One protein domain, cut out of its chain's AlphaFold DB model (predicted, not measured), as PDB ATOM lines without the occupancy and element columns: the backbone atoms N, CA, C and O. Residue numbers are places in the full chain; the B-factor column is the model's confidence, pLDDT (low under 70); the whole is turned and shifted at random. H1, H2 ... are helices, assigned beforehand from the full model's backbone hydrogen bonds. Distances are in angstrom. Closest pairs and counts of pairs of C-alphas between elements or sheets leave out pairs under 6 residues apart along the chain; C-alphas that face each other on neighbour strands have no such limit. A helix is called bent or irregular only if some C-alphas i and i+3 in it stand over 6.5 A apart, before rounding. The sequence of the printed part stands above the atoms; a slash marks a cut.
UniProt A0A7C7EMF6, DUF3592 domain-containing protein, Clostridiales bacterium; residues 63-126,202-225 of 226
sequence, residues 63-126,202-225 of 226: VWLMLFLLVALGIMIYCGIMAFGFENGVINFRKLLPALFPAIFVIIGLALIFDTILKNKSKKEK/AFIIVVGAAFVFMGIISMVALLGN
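What this domain is: This is residues 63 to 126 and 202 to 225 of the 226 residues of the protein "DUF3592 domain-containing protein" of Clostridiales bacterium (UniProt A0A7C7EMF6). The first helix, H1, turns at a tight link into a long bent helix, H2, and a third helix, H3, packs side by side with H2's long arm H2b, running the opposite way. The arrangement is open: H1 comes near only the short arm H2a, and its residues 63 to 77 stick out free, as do residues 118 to 126 at the far end of H2b. The printed part has 88 residues with three named helices, in the order H1, H2, H3, no named strand, and the class all helix. It is loose, with a radius of gyration of the C-alphas of 17.2 A, and flat, spanning 56 by 33 by 17 A.

How they stand to each other: H1, residues 63 to 84, is followed by H2, residues 87 to 124, assigned as one helix by its hydrogen bonds but bent: C-alphas 95 and 98 are 6.6 A apart. Its arms, H2a, residues 87 to 95, and H2b, residues 98 to 124, stand at a steep tilt of 55 degrees. H1 and H2a are close but not clearly touching; their closest C-alphas, of Ile 81 and Val 90, are 7.3 A apart. They run opposite ways at a steep tilt of 40 degrees. H3, residues 202 to 224, touches H2b; the closest C-alphas, of Gly 109 and Gly 208, are 4.6 A apart. These two run opposite ways at a shallow tilt of 25 degrees. H1 is apart from H2b and H3, and H2a is apart from H3. Every O i to N i+4 pair is within hydrogen-bond range in H1 and H3, against 3 of 5 in H2a and 21 of 23 in H2b.

Where its parts are: H1 measures 31.8 A from C-alpha 63 at (-16.907, 32.938, 1.001) to C-alpha 84. H2a measures 13.2 A and H2b 40.6 A, ending at C-alpha 124 at (-22.437, 14.135, -13.603). H3 measures 32.4 A, ending at C-alpha 224 at (14.523, 21.820, 7.339).

The domain as a whole: The farthest C-alphas, of Glu 87 and Lys 126, are 56.7 A apart. Residues 127 to 201 are not printed; C-alphas 126 and 202 are 20.9 A apart across this cut. The mean pLDDT of the printed part is 78.3, and 14 printed residues are under 70, among them residues 118 to 126.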
ATOM      1  N   VAL A  63     -18.264  33.418   0.715       66.12
ATOM      2  CA  VAL A  63     -16.907  32.938   1.001       66.12
ATOM      3  C   VAL A  63     -15.904  34.075   1.222       66.12
ATOM      4  O   VAL A  63     -15.133  34.022   2.171       66.12
ATOM      5  N   TRP A  64     -15.927  35.125   0.397       73.75
ATOM      6  CA  TRP A  64     -15.036  36.275   0.545       73.75
ATOM      7  C   TRP A  64     -15.355  37.032   1.835       73.75
ATOM      8  O   TRP A  64     -14.463  37.294   2.627       73.75
ATOM      9  N   LEU A  65     -16.637  37.274   2.116       76.88
ATOM     10  CA  LEU A  65     -17.075  37.952   3.341       76.88
ATOM     11  C   LEU A  65     -16.721  37.146   4.608       76.88
ATOM     12  O   LEU A  65     -16.275  37.719   5.598       76.88
ATOM     13  N   MET A  66     -16.830  35.815   4.549       79.00
ATOM     14  CA  MET A  66     -16.375  34.901   5.608       79.00
ATOM     15  C   MET A  66     -14.855  34.949   5.822       79.00
ATOM     16  O   MET A  66     -14.398  34.901   6.962       79.00
ATOM     17  N   LEU A  67     -14.071  35.094   4.748       81.06
ATOM     18  CA  LEU A  67     -12.614  35.202   4.823       81.06
ATOM     19  C   LEU A  67     -12.180  36.456   5.598       81.06
ATOM     20  O   LEU A  67     -11.354  36.357   6.503       81.06
ATOM     21  N   PHE A  68     -12.769  37.619   5.297       83.75
ATOM     22  CA  PHE A  68     -12.462  38.866   6.014       83.75
ATOM     23  C   PHE A  68     -12.776  38.766   7.504       83.75
ATOM     24  O   PHE A  68     -12.012  39.260   8.334       83.75
ATOM     25  N   LEU A  69     -13.874  38.093   7.844       88.00
ATOM     26  CA  LEU A  69     -14.308  37.931   9.225       88.00
ATOM     27  C   LEU A  69     -13.347  37.025  10.009       88.00
ATOM     28  O   LEU A  69     -12.975  37.357  11.131       88.00
ATOM     29  N   LEU A  70     -12.865  35.942   9.391       83.88
ATOM     30  CA  LEU A  70     -11.841  35.063   9.966       83.88
ATOM     31  C   LEU A  70     -10.497  35.772  10.172       83.88
ATOM     32  O   LEU A  70      -9.885  35.629  11.230       83.88
ATOM     33  N   VAL A  71     -10.053  36.559   9.188       85.94
ATOM     34  CA  VAL A  71      -8.802  37.329   9.286       85.94
ATOM     35  C   VAL A  71      -8.888  38.355  10.419       85.94
ATOM     36  O   VAL A  71      -7.971  38.441  11.236       85.94
ATOM     37  N   ALA A  72     -10.003  39.081  10.526       85.44
ATOM     38  CA  ALA A  72     -10.220  40.049  11.600       85.44
ATOM     39  C   ALA A  72     -10.197  39.391  12.991       85.44
ATOM     40  O   ALA A  72      -9.570  39.911  13.915       85.44
ATOM     41  N   LEU A  73     -10.820  38.218  13.132       90.50
ATOM     42  CA  LEU A  73     -10.841  37.457  14.384       90.50
ATOM     43  C   LEU A  73      -9.431  36.990  14.782       90.50
ATOM     44  O   LEU A  73      -9.043  37.118  15.942       90.50
ATOM     45  N   GLY A  74      -8.632  36.539  13.810       84.81
ATOM     46  CA  GLY A  74      -7.231  36.173  14.025       84.81
ATOM     47  C   GLY A  74      -6.370  37.339  14.524       84.81
ATOM     48  O   GLY A  74      -5.591  37.170  15.461       84.81
ATOM     49  N   ILE A  75      -6.553  38.537  13.959       87.75
ATOM     50  CA  ILE A  75      -5.831  39.750  14.380       87.75
ATOM     51  C   ILE A  75      -6.227  40.159  15.806       87.75
ATOM     52  O   ILE A  75      -5.359  40.486  16.616       87.75
ATOM     53  N   MET A  76      -7.519  40.100  16.139       88.50
ATOM     54  CA  MET A  76      -8.019  40.427  17.481       88.50
ATOM     55  C   MET A  76      -7.463  39.475  18.547       88.50
ATOM     56  O   MET A  76      -7.018  39.925  19.603       88.50
ATOM     57  N   ILE A  77      -7.421  38.172  18.252       84.38
ATOM     58  CA  ILE A  77      -6.830  37.165  19.143       84.38
ATOM     59  C   ILE A  77      -5.327  37.418  19.323       84.38
ATOM     60  O   ILE A  77      -4.835  37.409  20.449       84.38
ATOM     61  N   TYR A  78      -4.599  37.699  18.238       80.81
ATOM     62  CA  TYR A  78      -3.165  37.992  18.291       80.81
ATOM     63  C   TYR A  78      -2.853  39.215  19.165       80.81
ATOM     64  O   TYR A  78      -1.957  39.169  20.010       80.81
ATOM     65  N   CYS A  79      -3.631  40.290  19.008       82.44
ATOM     66  CA  CYS A  79      -3.467  41.509  19.794       82.44
ATOM     67  C   CYS A  79      -3.756  41.265  21.286       82.44
ATOM     68  O   CYS A  79      -2.997  41.710  22.145       82.44
ATOM     69  N   GLY A  80      -4.794  40.480  21.601       82.94
ATOM     70  CA  GLY A  80      -5.107  40.080  22.975       82.94
ATOM     71  C   GLY A  80      -3.984  39.275  23.636       82.94
ATOM     72  O   GLY A  80      -3.595  39.572  24.762       82.94
ATOM     73  N   ILE A  81      -3.398  38.306  22.927       77.06
ATOM     74  CA  ILE A  81      -2.291  37.485  23.452       77.06
ATOM     75  C   ILE A  81      -1.054  38.346  23.759       77.06
ATOM     76  O   ILE A  81      -0.398  38.135  24.779       77.06
ATOM     77  N   MET A  82      -0.756  39.334  22.908       73.50
ATOM     78  CA  MET A  82       0.364  40.261  23.118       73.50
ATOM     79  C   MET A  82       0.107  41.255  24.261       73.50
ATOM     80  O   MET A  82       1.045  41.608  24.970       73.50
ATOM     81  N   ALA A  83      -1.139  41.690  24.465       80.81
ATOM     82  CA  ALA A  83      -1.497  42.638  25.521       80.81
ATOM     83  C   ALA A  83      -1.570  42.000  26.921       80.81
ATOM     84  O   ALA A  83      -1.231  42.653  27.904       80.81
ATOM     85  N   PHE A  84      -1.997  40.735  27.020       78.44
ATOM     86  CA  PHE A  84      -2.221  40.047  28.301       78.44
ATOM     87  C   PHE A  84      -1.053  39.160  28.774       78.44
ATOM     88  O   PHE A  84      -1.159  38.536  29.826       78.44
ATOM     89  N   GLY A  85       0.074  39.135  28.050       66.81
ATOM     90  CA  GLY A  85       1.378  38.748  28.607       66.81
ATOM     91  C   GLY A  85       1.445  37.360  29.251       66.81
ATOM     92  O   GLY A  85       1.869  37.224  30.394       66.81
ATOM     93  N   PHE A  86       1.053  36.310  28.527       68.06
ATOM     94  CA  PHE A  86       1.236  34.931  28.992       68.06
ATOM     95  C   PHE A  86       2.648  34.438  28.619       68.06
ATOM     96  O   PHE A  86       2.819  33.775  27.596       68.06
ATOM     97  N   GLU A  87       3.674  34.793  29.402       71.12
ATOM     98  CA  GLU A  87       5.106  34.631  29.053       71.12
ATOM     99  C   GLU A  87       5.463  33.255  28.458       71.12
ATOM    100  O   GLU A  87       6.078  33.175  27.395       71.12
ATOM    101  N   ASN A  88       4.990  32.159  29.057       69.88
ATOM    102  CA  ASN A  88       5.290  30.801  28.582       69.88
ATOM    103  C   ASN A  88       4.489  30.394  27.329       69.88
ATOM    104  O   ASN A  88       4.949  29.595  26.510       69.88
ATOM    105  N   GLY A  89       3.286  30.944  27.160       70.56
ATOM    106  CA  GLY A  89       2.427  30.673  26.004       70.56
ATOM    107  C   GLY A  89       2.885  31.430  24.764       70.56
ATOM    108  O   GLY A  89       2.900  30.868  23.671       70.56
ATOM    109  N   VAL A  90       3.337  32.674  24.934       73.94
ATOM    110  CA  VAL A  90       3.794  33.538  23.838       73.94
ATOM    111  C   VAL A  90       5.037  32.958  23.155       73.94
ATOM    112  O   VAL A  90       5.122  32.975  21.928       73.94
ATOM    113  N   ILE A  91       5.974  32.371  23.911       73.69
ATOM    114  CA  ILE A  91       7.209  31.783  23.357       73.69
ATOM    115  C   ILE A  91       6.901  30.554  22.486       73.69
ATOM    116  O   ILE A  91       7.415  30.437  21.373       73.69
ATOM    117  N   ASN A  92       6.030  29.658  22.958       76.69
ATOM    118  CA  ASN A  92       5.611  28.477  22.198       76.69
ATOM    119  C   ASN A  92       4.743  28.858  20.991       76.69
ATOM    120  O   ASN A  92       4.917  28.314  19.901       76.69
ATOM    121  N   PHE A  93       3.861  29.845  21.150       76.25
ATOM    122  CA  PHE A  93       3.019  30.344  20.068       76.25
ATOM    123  C   PHE A  93       3.844  30.991  18.955       76.25
ATOM    124  O   PHE A  93       3.601  30.737  17.782       76.25
ATOM    125  N   ARG A  94       4.884  31.755  19.300       76.19
ATOM    126  CA  ARG A  94       5.782  32.395  18.331       76.19
ATOM    127  C   ARG A  94       6.583  31.386  17.497       76.19
ATOM    128  O   ARG A  94       6.926  31.695  16.360       76.19
ATOM    129  N   LYS A  95       6.829  30.179  18.023       77.94
ATOM    130  CA  LYS A  95       7.405  29.051  17.265       77.94
ATOM    131  C   LYS A  95       6.376  28.363  16.360       77.94
ATOM    132  O   LYS A  95       6.722  27.938  15.264       77.94
ATOM    133  N   LEU A  96       5.119  28.276  16.796       78.44
ATOM    134  CA  LEU A  96       4.037  27.630  16.045       78.44
ATOM    135  C   LEU A  96       3.473  28.525  14.921       78.44
ATOM    136  O   LEU A  96       3.093  28.033  13.863       78.44
ATOM    137  N   LEU A  97       3.443  29.842  15.132       80.75
ATOM    138  CA  LEU A  97       2.883  30.846  14.224       80.75
ATOM    139  C   LEU A  97       3.409  30.741  12.775       80.75
ATOM    140  O   LEU A  97       2.582  30.665  11.861       80.75
ATOM    141  N   PRO A  98       4.735  30.685  12.523       82.38
ATOM    142  CA  PRO A  98       5.247  30.554  11.161       82.38
ATOM    143  C   PRO A  98       4.912  29.202  10.515       82.38
ATOM    144  O   PRO A  98       4.832  29.142   9.294       82.38
ATOM    145  N   ALA A  99       4.654  28.144  11.293       82.56
ATOM    146  CA  ALA A  99       4.231  26.839  10.776       82.56
ATOM    147  C   ALA A  99       2.719  26.770  10.477       82.56
ATOM    148  O   ALA A  99       2.299  26.054   9.567       82.56
ATOM    149  N   LEU A 100       1.889  27.535  11.196       84.25
ATOM    150  CA  LEU A 100       0.441  27.587  10.960       84.25
ATOM    151  C   LEU A 100       0.080  28.302   9.656       84.25
ATOM    152  O   LEU A 100      -0.854  27.892   8.969       84.25
ATOM    153  N   PHE A 101       0.823  29.348   9.293       82.88
ATOM    154  CA  PHE A 101       0.572  30.115   8.072       82.88
ATOM    155  C   PHE A 101       0.569  29.250   6.791       82.88
ATOM    156  O   PHE A 101      -0.449  29.241   6.095       82.88
ATOM    157  N   PRO A 102       1.616  28.459   6.476       86.38
ATOM    158  CA  PRO A 102       1.600  27.573   5.312       86.38
ATOM    159  C   PRO A 102       0.559  26.452   5.435       86.38
ATOM    160  O   PRO A 102      -0.043  26.079   4.428       86.38
ATOM    161  N   ALA A 103       0.274  25.960   6.647       85.31
ATOM    162  CA  ALA A 103      -0.752  24.937   6.861       85.31
ATOM    163  C   ALA A 103      -2.152  25.422   6.435       85.31
ATOM    164  O   ALA A 103      -2.890  24.689   5.778       85.31
ATOM    165  N   ILE A 104      -2.498  26.680   6.729       86.62
ATOM    166  CA  ILE A 104      -3.774  27.284   6.317       86.62
ATOM    167  C   ILE A 104      -3.873  27.377   4.786       86.62
ATOM    168  O   ILE A 104      -4.920  27.063   4.219       86.62
ATOM    169  N   PHE A 105      -2.788  27.744   4.096       84.69
ATOM    170  CA  PHE A 105      -2.753  27.801   2.627       84.69
ATOM    171  C   PHE A 105      -2.993  26.431   1.983       84.69
ATOM    172  O   PHE A 105      -3.739  26.337   1.006       84.69
ATOM    173  N   VAL A 106      -2.424  25.366   2.556       88.38
ATOM    174  CA  VAL A 106      -2.655  23.988   2.097       88.38
ATOM    175  C   VAL A 106      -4.117  23.583   2.294       88.38
ATOM    176  O   VAL A 106      -4.731  23.053   1.369       88.38
ATOM    177  N   ILE A 107      -4.702  23.876   3.461       87.31
ATOM    178  CA  ILE A 107      -6.109  23.562   3.758       87.31
ATOM    179  C   ILE A 107      -7.045  24.283   2.779       87.31
ATOM    180  O   ILE A 107      -7.949  23.662   2.221       87.31
ATOM    181  N   ILE A 108      -6.805  25.573   2.520       85.50
ATOM    182  CA  ILE A 108      -7.600  26.358   1.567       85.50
ATOM    183  C   ILE A 108      -7.440  25.807   0.142       85.50
ATOM    184  O   ILE A 108      -8.438  25.623  -0.555       85.50
ATOM    185  N   GLY A 109      -6.213  25.496  -0.291       84.31
ATOM    186  CA  GLY A 109      -5.951  24.918  -1.612       84.31
ATOM    187  C   GLY A 109      -6.663  23.577  -1.821       84.31
ATOM    188  O   GLY A 109      -7.302  23.369  -2.853       84.31
ATOM    189  N   LEU A 110      -6.640  22.701  -0.812       87.06
ATOM    190  CA  LEU A 110      -7.368  21.430  -0.831       87.06
ATOM    191  C   LEU A 110      -8.883  21.629  -0.868       87.06
ATOM    192  O   LEU A 110      -9.554  20.961  -1.653       87.06
ATOM    193  N   ALA A 111      -9.425  22.560  -0.079       83.75
ATOM    194  CA  ALA A 111     -10.855  22.862  -0.079       83.75
ATOM    195  C   ALA A 111     -11.339  23.329  -1.463       83.75
ATOM    196  O   ALA A 111     -12.361  22.846  -1.949       83.75
ATOM    197  N   LEU A 112     -10.571  24.183  -2.151       81.06
ATOM    198  CA  LEU A 112     -10.895  24.641  -3.509       81.06
ATOM    199  C   LEU A 112     -10.910  23.493  -4.527       81.06
ATOM    200  O   LEU A 112     -11.812  23.420  -5.368       81.06
ATOM    201  N   ILE A 113      -9.932  22.585  -4.450       81.12
ATOM    202  CA  ILE A 113      -9.868  21.405  -5.320       81.12
ATOM    203  C   ILE A 113     -11.044  20.464  -5.016       81.12
ATOM    204  O   ILE A 113     -11.726  20.013  -5.938       81.12
ATOM    205  N   PHE A 114     -11.322  20.205  -3.737       81.50
ATOM    206  CA  PHE A 114     -12.376  19.290  -3.304       81.50
ATOM    207  C   PHE A 114     -13.770  19.798  -3.686       81.50
ATOM    208  O   PHE A 114     -14.535  19.058  -4.301       81.50
ATOM    209  N   ASP A 115     -14.072  21.077  -3.446       73.88
ATOM    210  CA  ASP A 115     -15.321  21.719  -3.875       73.88
ATOM    211  C   ASP A 115     -15.525  21.618  -5.389       73.88
ATOM    212  O   ASP A 115     -16.636  21.399  -5.878       73.88
ATOM    213  N   THR A 116     -14.444  21.775  -6.148       69.44
ATOM    214  CA  THR A 116     -14.463  21.707  -7.610       69.44
ATOM    215  C   THR A 116     -14.748  20.278  -8.085       69.44
ATOM    216  O   THR A 116     -15.594  20.073  -8.961       69.44
ATOM    217  N   ILE A 117     -14.136  19.271  -7.454       71.12
ATOM    218  CA  ILE A 117     -14.397  17.848  -7.723       71.12
ATOM    219  C   ILE A 117     -15.829  17.462  -7.332       71.12
ATOM    220  O   ILE A 117     -16.505  16.800  -8.120       71.12
ATOM    221  N   LEU A 118     -16.315  17.888  -6.162       67.56
ATOM    222  CA  LEU A 118     -17.676  17.611  -5.695       67.56
ATOM    223  C   LEU A 118     -18.727  18.231  -6.622       67.56
ATOM    224  O   LEU A 118     -19.652  17.542  -7.043       67.56
ATOM    225  N   LYS A 119     -18.548  19.496  -7.028       59.84
ATOM    226  CA  LYS A 119     -19.429  20.157  -8.008       59.84
ATOM    227  C   LYS A 119     -19.434  19.433  -9.353       59.84
ATOM    228  O   LYS A 119     -20.479  19.356  -9.995       59.84
ATOM    229  N   ASN A 120     -18.294  18.888  -9.779       58.34
ATOM    230  CA  ASN A 120     -18.205  18.103 -11.008       58.34
ATOM    231  C   ASN A 120     -18.880  16.727 -10.864       58.34
ATOM    232  O   ASN A 120     -19.562  16.285 -11.783       58.34
ATOM    233  N   LYS A 121     -18.754  16.067  -9.704       53.94
ATOM    234  CA  LYS A 121     -19.447  14.801  -9.414       53.94
ATOM    235  C   LYS A 121     -20.967  14.980  -9.348       53.94
ATOM    236  O   LYS A 121     -21.669  14.280 -10.067       53.94
ATOM    237  N   SER A 122     -21.475  15.971  -8.611       48.72
ATOM    238  CA  SER A 122     -22.920  16.245  -8.548       48.72
ATOM    239  C   SER A 122     -23.520  16.704  -9.880       48.72
ATOM    240  O   SER A 122     -24.711  16.509 -10.104       48.72
ATOM    241  N   LYS A 123     -22.727  17.299 -10.782       46.62
ATOM    242  CA  LYS A 123     -23.184  17.621 -12.146       46.62
ATOM    243  C   LYS A 123     -23.250  16.398 -13.056       46.62
ATOM    244  O   LYS A 123     -24.134  16.338 -13.900       46.62
ATOM    245  N   LYS A 124     -22.371  15.408 -12.865       43.84
ATOM    246  CA  LYS A 124     -22.437  14.135 -13.603       43.84
ATOM    247  C   LYS A 124     -23.664  13.299 -13.237       43.84
ATOM    248  O   LYS A 124     -24.160  12.586 -14.095       43.84
ATOM    249  N   GLU A 125     -24.173  13.414 -12.012       41.09
ATOM    250  CA  GLU A 125     -25.378  12.688 -11.579       41.09
ATOM    251  C   GLU A 125     -26.699  13.346 -12.013       41.09
ATOM    252  O   GLU A 125     -27.734  12.690 -11.966       41.09
ATOM    253  N   LYS A 126     -26.690  14.615 -12.453       40.56
ATOM    254  CA  LYS A 126     -27.911  15.371 -12.811       40.56
ATOM    255  C   LYS A 126     -28.087  15.667 -14.306       40.56
ATOM    256  O   LYS A 126     -29.103  16.237 -14.688       40.56
ATOM    257  N   ALA A 202     -10.153  23.606 -15.199       70.50
ATOM    258  CA  ALA A 202      -8.712  23.378 -15.243       70.50
ATOM    259  C   ALA A 202      -7.933  24.509 -14.553       70.50
ATOM    260  O   ALA A 202      -7.030  24.232 -13.773       70.50
ATOM    261  N   PHE A 203      -8.321  25.770 -14.770       73.94
ATOM    262  CA  PHE A 203      -7.681  26.919 -14.131       73.94
ATOM    263  C   PHE A 203      -7.783  26.869 -12.600       73.94
ATOM    264  O   PHE A 203      -6.776  27.028 -11.918       73.94
ATOM    265  N   ILE A 204      -8.968  26.578 -12.048       75.06
ATOM    266  CA  ILE A 204      -9.161  26.475 -10.590       75.06
ATOM    267  C   ILE A 204      -8.330  25.329  -9.998       75.06
ATOM    268  O   ILE A 204      -7.742  25.495  -8.931       75.06
ATOM    269  N   ILE A 205      -8.230  24.190 -10.693       80.19
ATOM    270  CA  ILE A 205      -7.386  23.068 -10.256       80.19
ATOM    271  C   ILE A 205      -5.904  23.444 -10.281       80.19
ATOM    272  O   ILE A 205      -5.201  23.153  -9.320       80.19
ATOM    273  N   VAL A 206      -5.431  24.103 -11.342       84.44
ATOM    274  CA  VAL A 206      -4.026  24.527 -11.461       84.44
ATOM    275  C   VAL A 206      -3.669  25.531 -10.366       84.44
ATOM    276  O   VAL A 206      -2.650  25.369  -9.699       84.44
ATOM    277  N   VAL A 207      -4.529  26.524 -10.127       84.31
ATOM    278  CA  VAL A 207      -4.330  27.509  -9.057       84.31
ATOM    279  C   VAL A 207      -4.370  26.835  -7.683       84.31
ATOM    280  O   VAL A 207      -3.471  27.050  -6.876       84.31
ATOM    281  N   GLY A 208      -5.356  25.971  -7.421       81.88
ATOM    282  CA  GLY A 208      -5.447  25.228  -6.162       81.88
ATOM    283  C   GLY A 208      -4.222  24.344  -5.910       81.88
ATOM    284  O   GLY A 208      -3.674  24.348  -4.809       81.88
ATOM    285  N   ALA A 209      -3.742  23.638  -6.938       87.50
ATOM    286  CA  ALA A 209      -2.548  22.804  -6.848       87.50
ATOM    287  C   ALA A 209      -1.296  23.643  -6.558       87.50
ATOM    288  O   ALA A 209      -0.517  23.283  -5.678       87.50
ATOM    289  N   ALA A 210      -1.126  24.787  -7.229       87.06
ATOM    290  CA  ALA A 210      -0.009  25.697  -6.977       87.06
ATOM    291  C   ALA A 210       0.016  26.193  -5.520       87.06
ATOM    292  O   ALA A 210       1.078  26.219  -4.900       87.06
ATOM    293  N   PHE A 211      -1.148  26.514  -4.946       86.44
ATOM    294  CA  PHE A 211      -1.268  26.901  -3.535       86.44
ATOM    295  C   PHE A 211      -0.837  25.781  -2.581       86.44
ATOM    296  O   PHE A 211      -0.116  26.040  -1.616       86.44
ATOM    297  N   VAL A 212      -1.227  24.535  -2.864       90.25
ATOM    298  CA  VAL A 212      -0.812  23.369  -2.070       90.25
ATOM    299  C   VAL A 212       0.699  23.143  -2.171       90.25
ATOM    300  O   VAL A 212       1.356  23.009  -1.141       90.25
ATOM    301  N   PHE A 213       1.270  23.161  -3.380       91.44
ATOM    302  CA  PHE A 213       2.712  22.978  -3.576       91.44
ATOM    303  C   PHE A 213       3.531  24.059  -2.867       91.44
ATOM    304  O   PHE A 213       4.465  23.732  -2.140       91.44
ATOM    305  N   MET A 214       3.153  25.332  -3.012       88.25
ATOM    306  CA  MET A 214       3.827  26.441  -2.328       88.25
ATOM    307  C   MET A 214       3.736  26.317  -0.803       88.25
ATOM    308  O   MET A 214       4.724  26.555  -0.108       88.25
ATOM    309  N   GLY A 215       2.580  25.902  -0.275       87.56
ATOM    310  CA  GLY A 215       2.397  25.662   1.156       87.56
ATOM    311  C   GLY A 215       3.287  24.533   1.686       87.56
ATOM    312  O   GLY A 215       3.943  24.704   2.711       87.56
ATOM    313  N   ILE A 216       3.379  23.415   0.960       90.44
ATOM    314  CA  ILE A 216       4.242  22.281   1.328       90.44
ATOM    315  C   ILE A 216       5.721  22.674   1.263       90.44
ATOM    316  O   ILE A 216       6.453  22.407   2.211       90.44
ATOM    317  N   ILE A 217       6.163  23.339   0.190       90.94
ATOM    318  CA  ILE A 217       7.556  23.796   0.042       90.94
ATOM    319  C   ILE A 217       7.933  24.732   1.191       90.94
ATOM    320  O   ILE A 217       8.982  24.560   1.805       90.94
ATOM    321  N   SER A 218       7.059  25.687   1.517       87.62
ATOM    322  CA  SER A 218       7.258  26.607   2.638       87.62
ATOM    323  C   SER A 218       7.349  25.866   3.976       87.62
ATOM    324  O   SER A 218       8.240  26.141   4.777       87.62
ATOM    325  N   MET A 219       6.493  24.863   4.199       89.06
ATOM    326  CA  MET A 219       6.537  24.042   5.411       89.06
ATOM    327  C   MET A 219       7.836  23.230   5.511       89.06
ATOM    328  O   MET A 219       8.457  23.202   6.571       89.06
ATOM    329  N   VAL A 220       8.274  22.600   4.419       89.44
ATOM    330  CA  VAL A 220       9.531  21.838   4.376       89.44
ATOM    331  C   VAL A 220      10.730  22.760   4.593       89.44
ATOM    332  O   VAL A 220      11.621  22.410   5.357       89.44
ATOM    333  N   ALA A 221      10.739  23.952   3.993       88.56
ATOM    334  CA  ALA A 221      11.793  24.943   4.204       88.56
ATOM    335  C   ALA A 221      11.857  25.424   5.665       88.56
ATOM    336  O   ALA A 221      12.941  25.598   6.208       88.56
ATOM    337  N   LEU A 222      10.704  25.592   6.319       85.50
ATOM    338  CA  LEU A 222      10.621  25.946   7.739       85.50
ATOM    339  C   LEU A 222      11.093  24.818   8.664       85.50
ATOM    340  O   LEU A 222      11.738  25.090   9.671       85.50
ATOM    341  N   LEU A 223      10.768  23.564   8.343       82.88
ATOM    342  CA  LEU A 223      11.165  22.402   9.142       82.88
ATOM    343  C   LEU A 223      12.623  21.994   8.914       82.88
ATOM    344  O   LEU A 223      13.259  21.521   9.845       82.88
ATOM    345  N   GLY A 224      13.146  22.168   7.699       79.50
ATOM    346  CA  GLY A 224      14.523  21.820   7.339       79.50
ATOM    347  C   GLY A 224      15.568  22.854   7.761       79.50
ATOM    348  O   GLY A 224      16.757  22.586   7.635       79.50
ATOM    349  N   ASN A 225      15.136  24.026   8.234       73.94
ATOM    350  CA  ASN A 225      16.008  25.105   8.705       73.94
ATOM    351  C   ASN A 225      16.035  25.231  10.245       73.94
ATOM    352  O   ASN A 225      16.563  26.216  10.762       73.94
TER     353      ASN A 225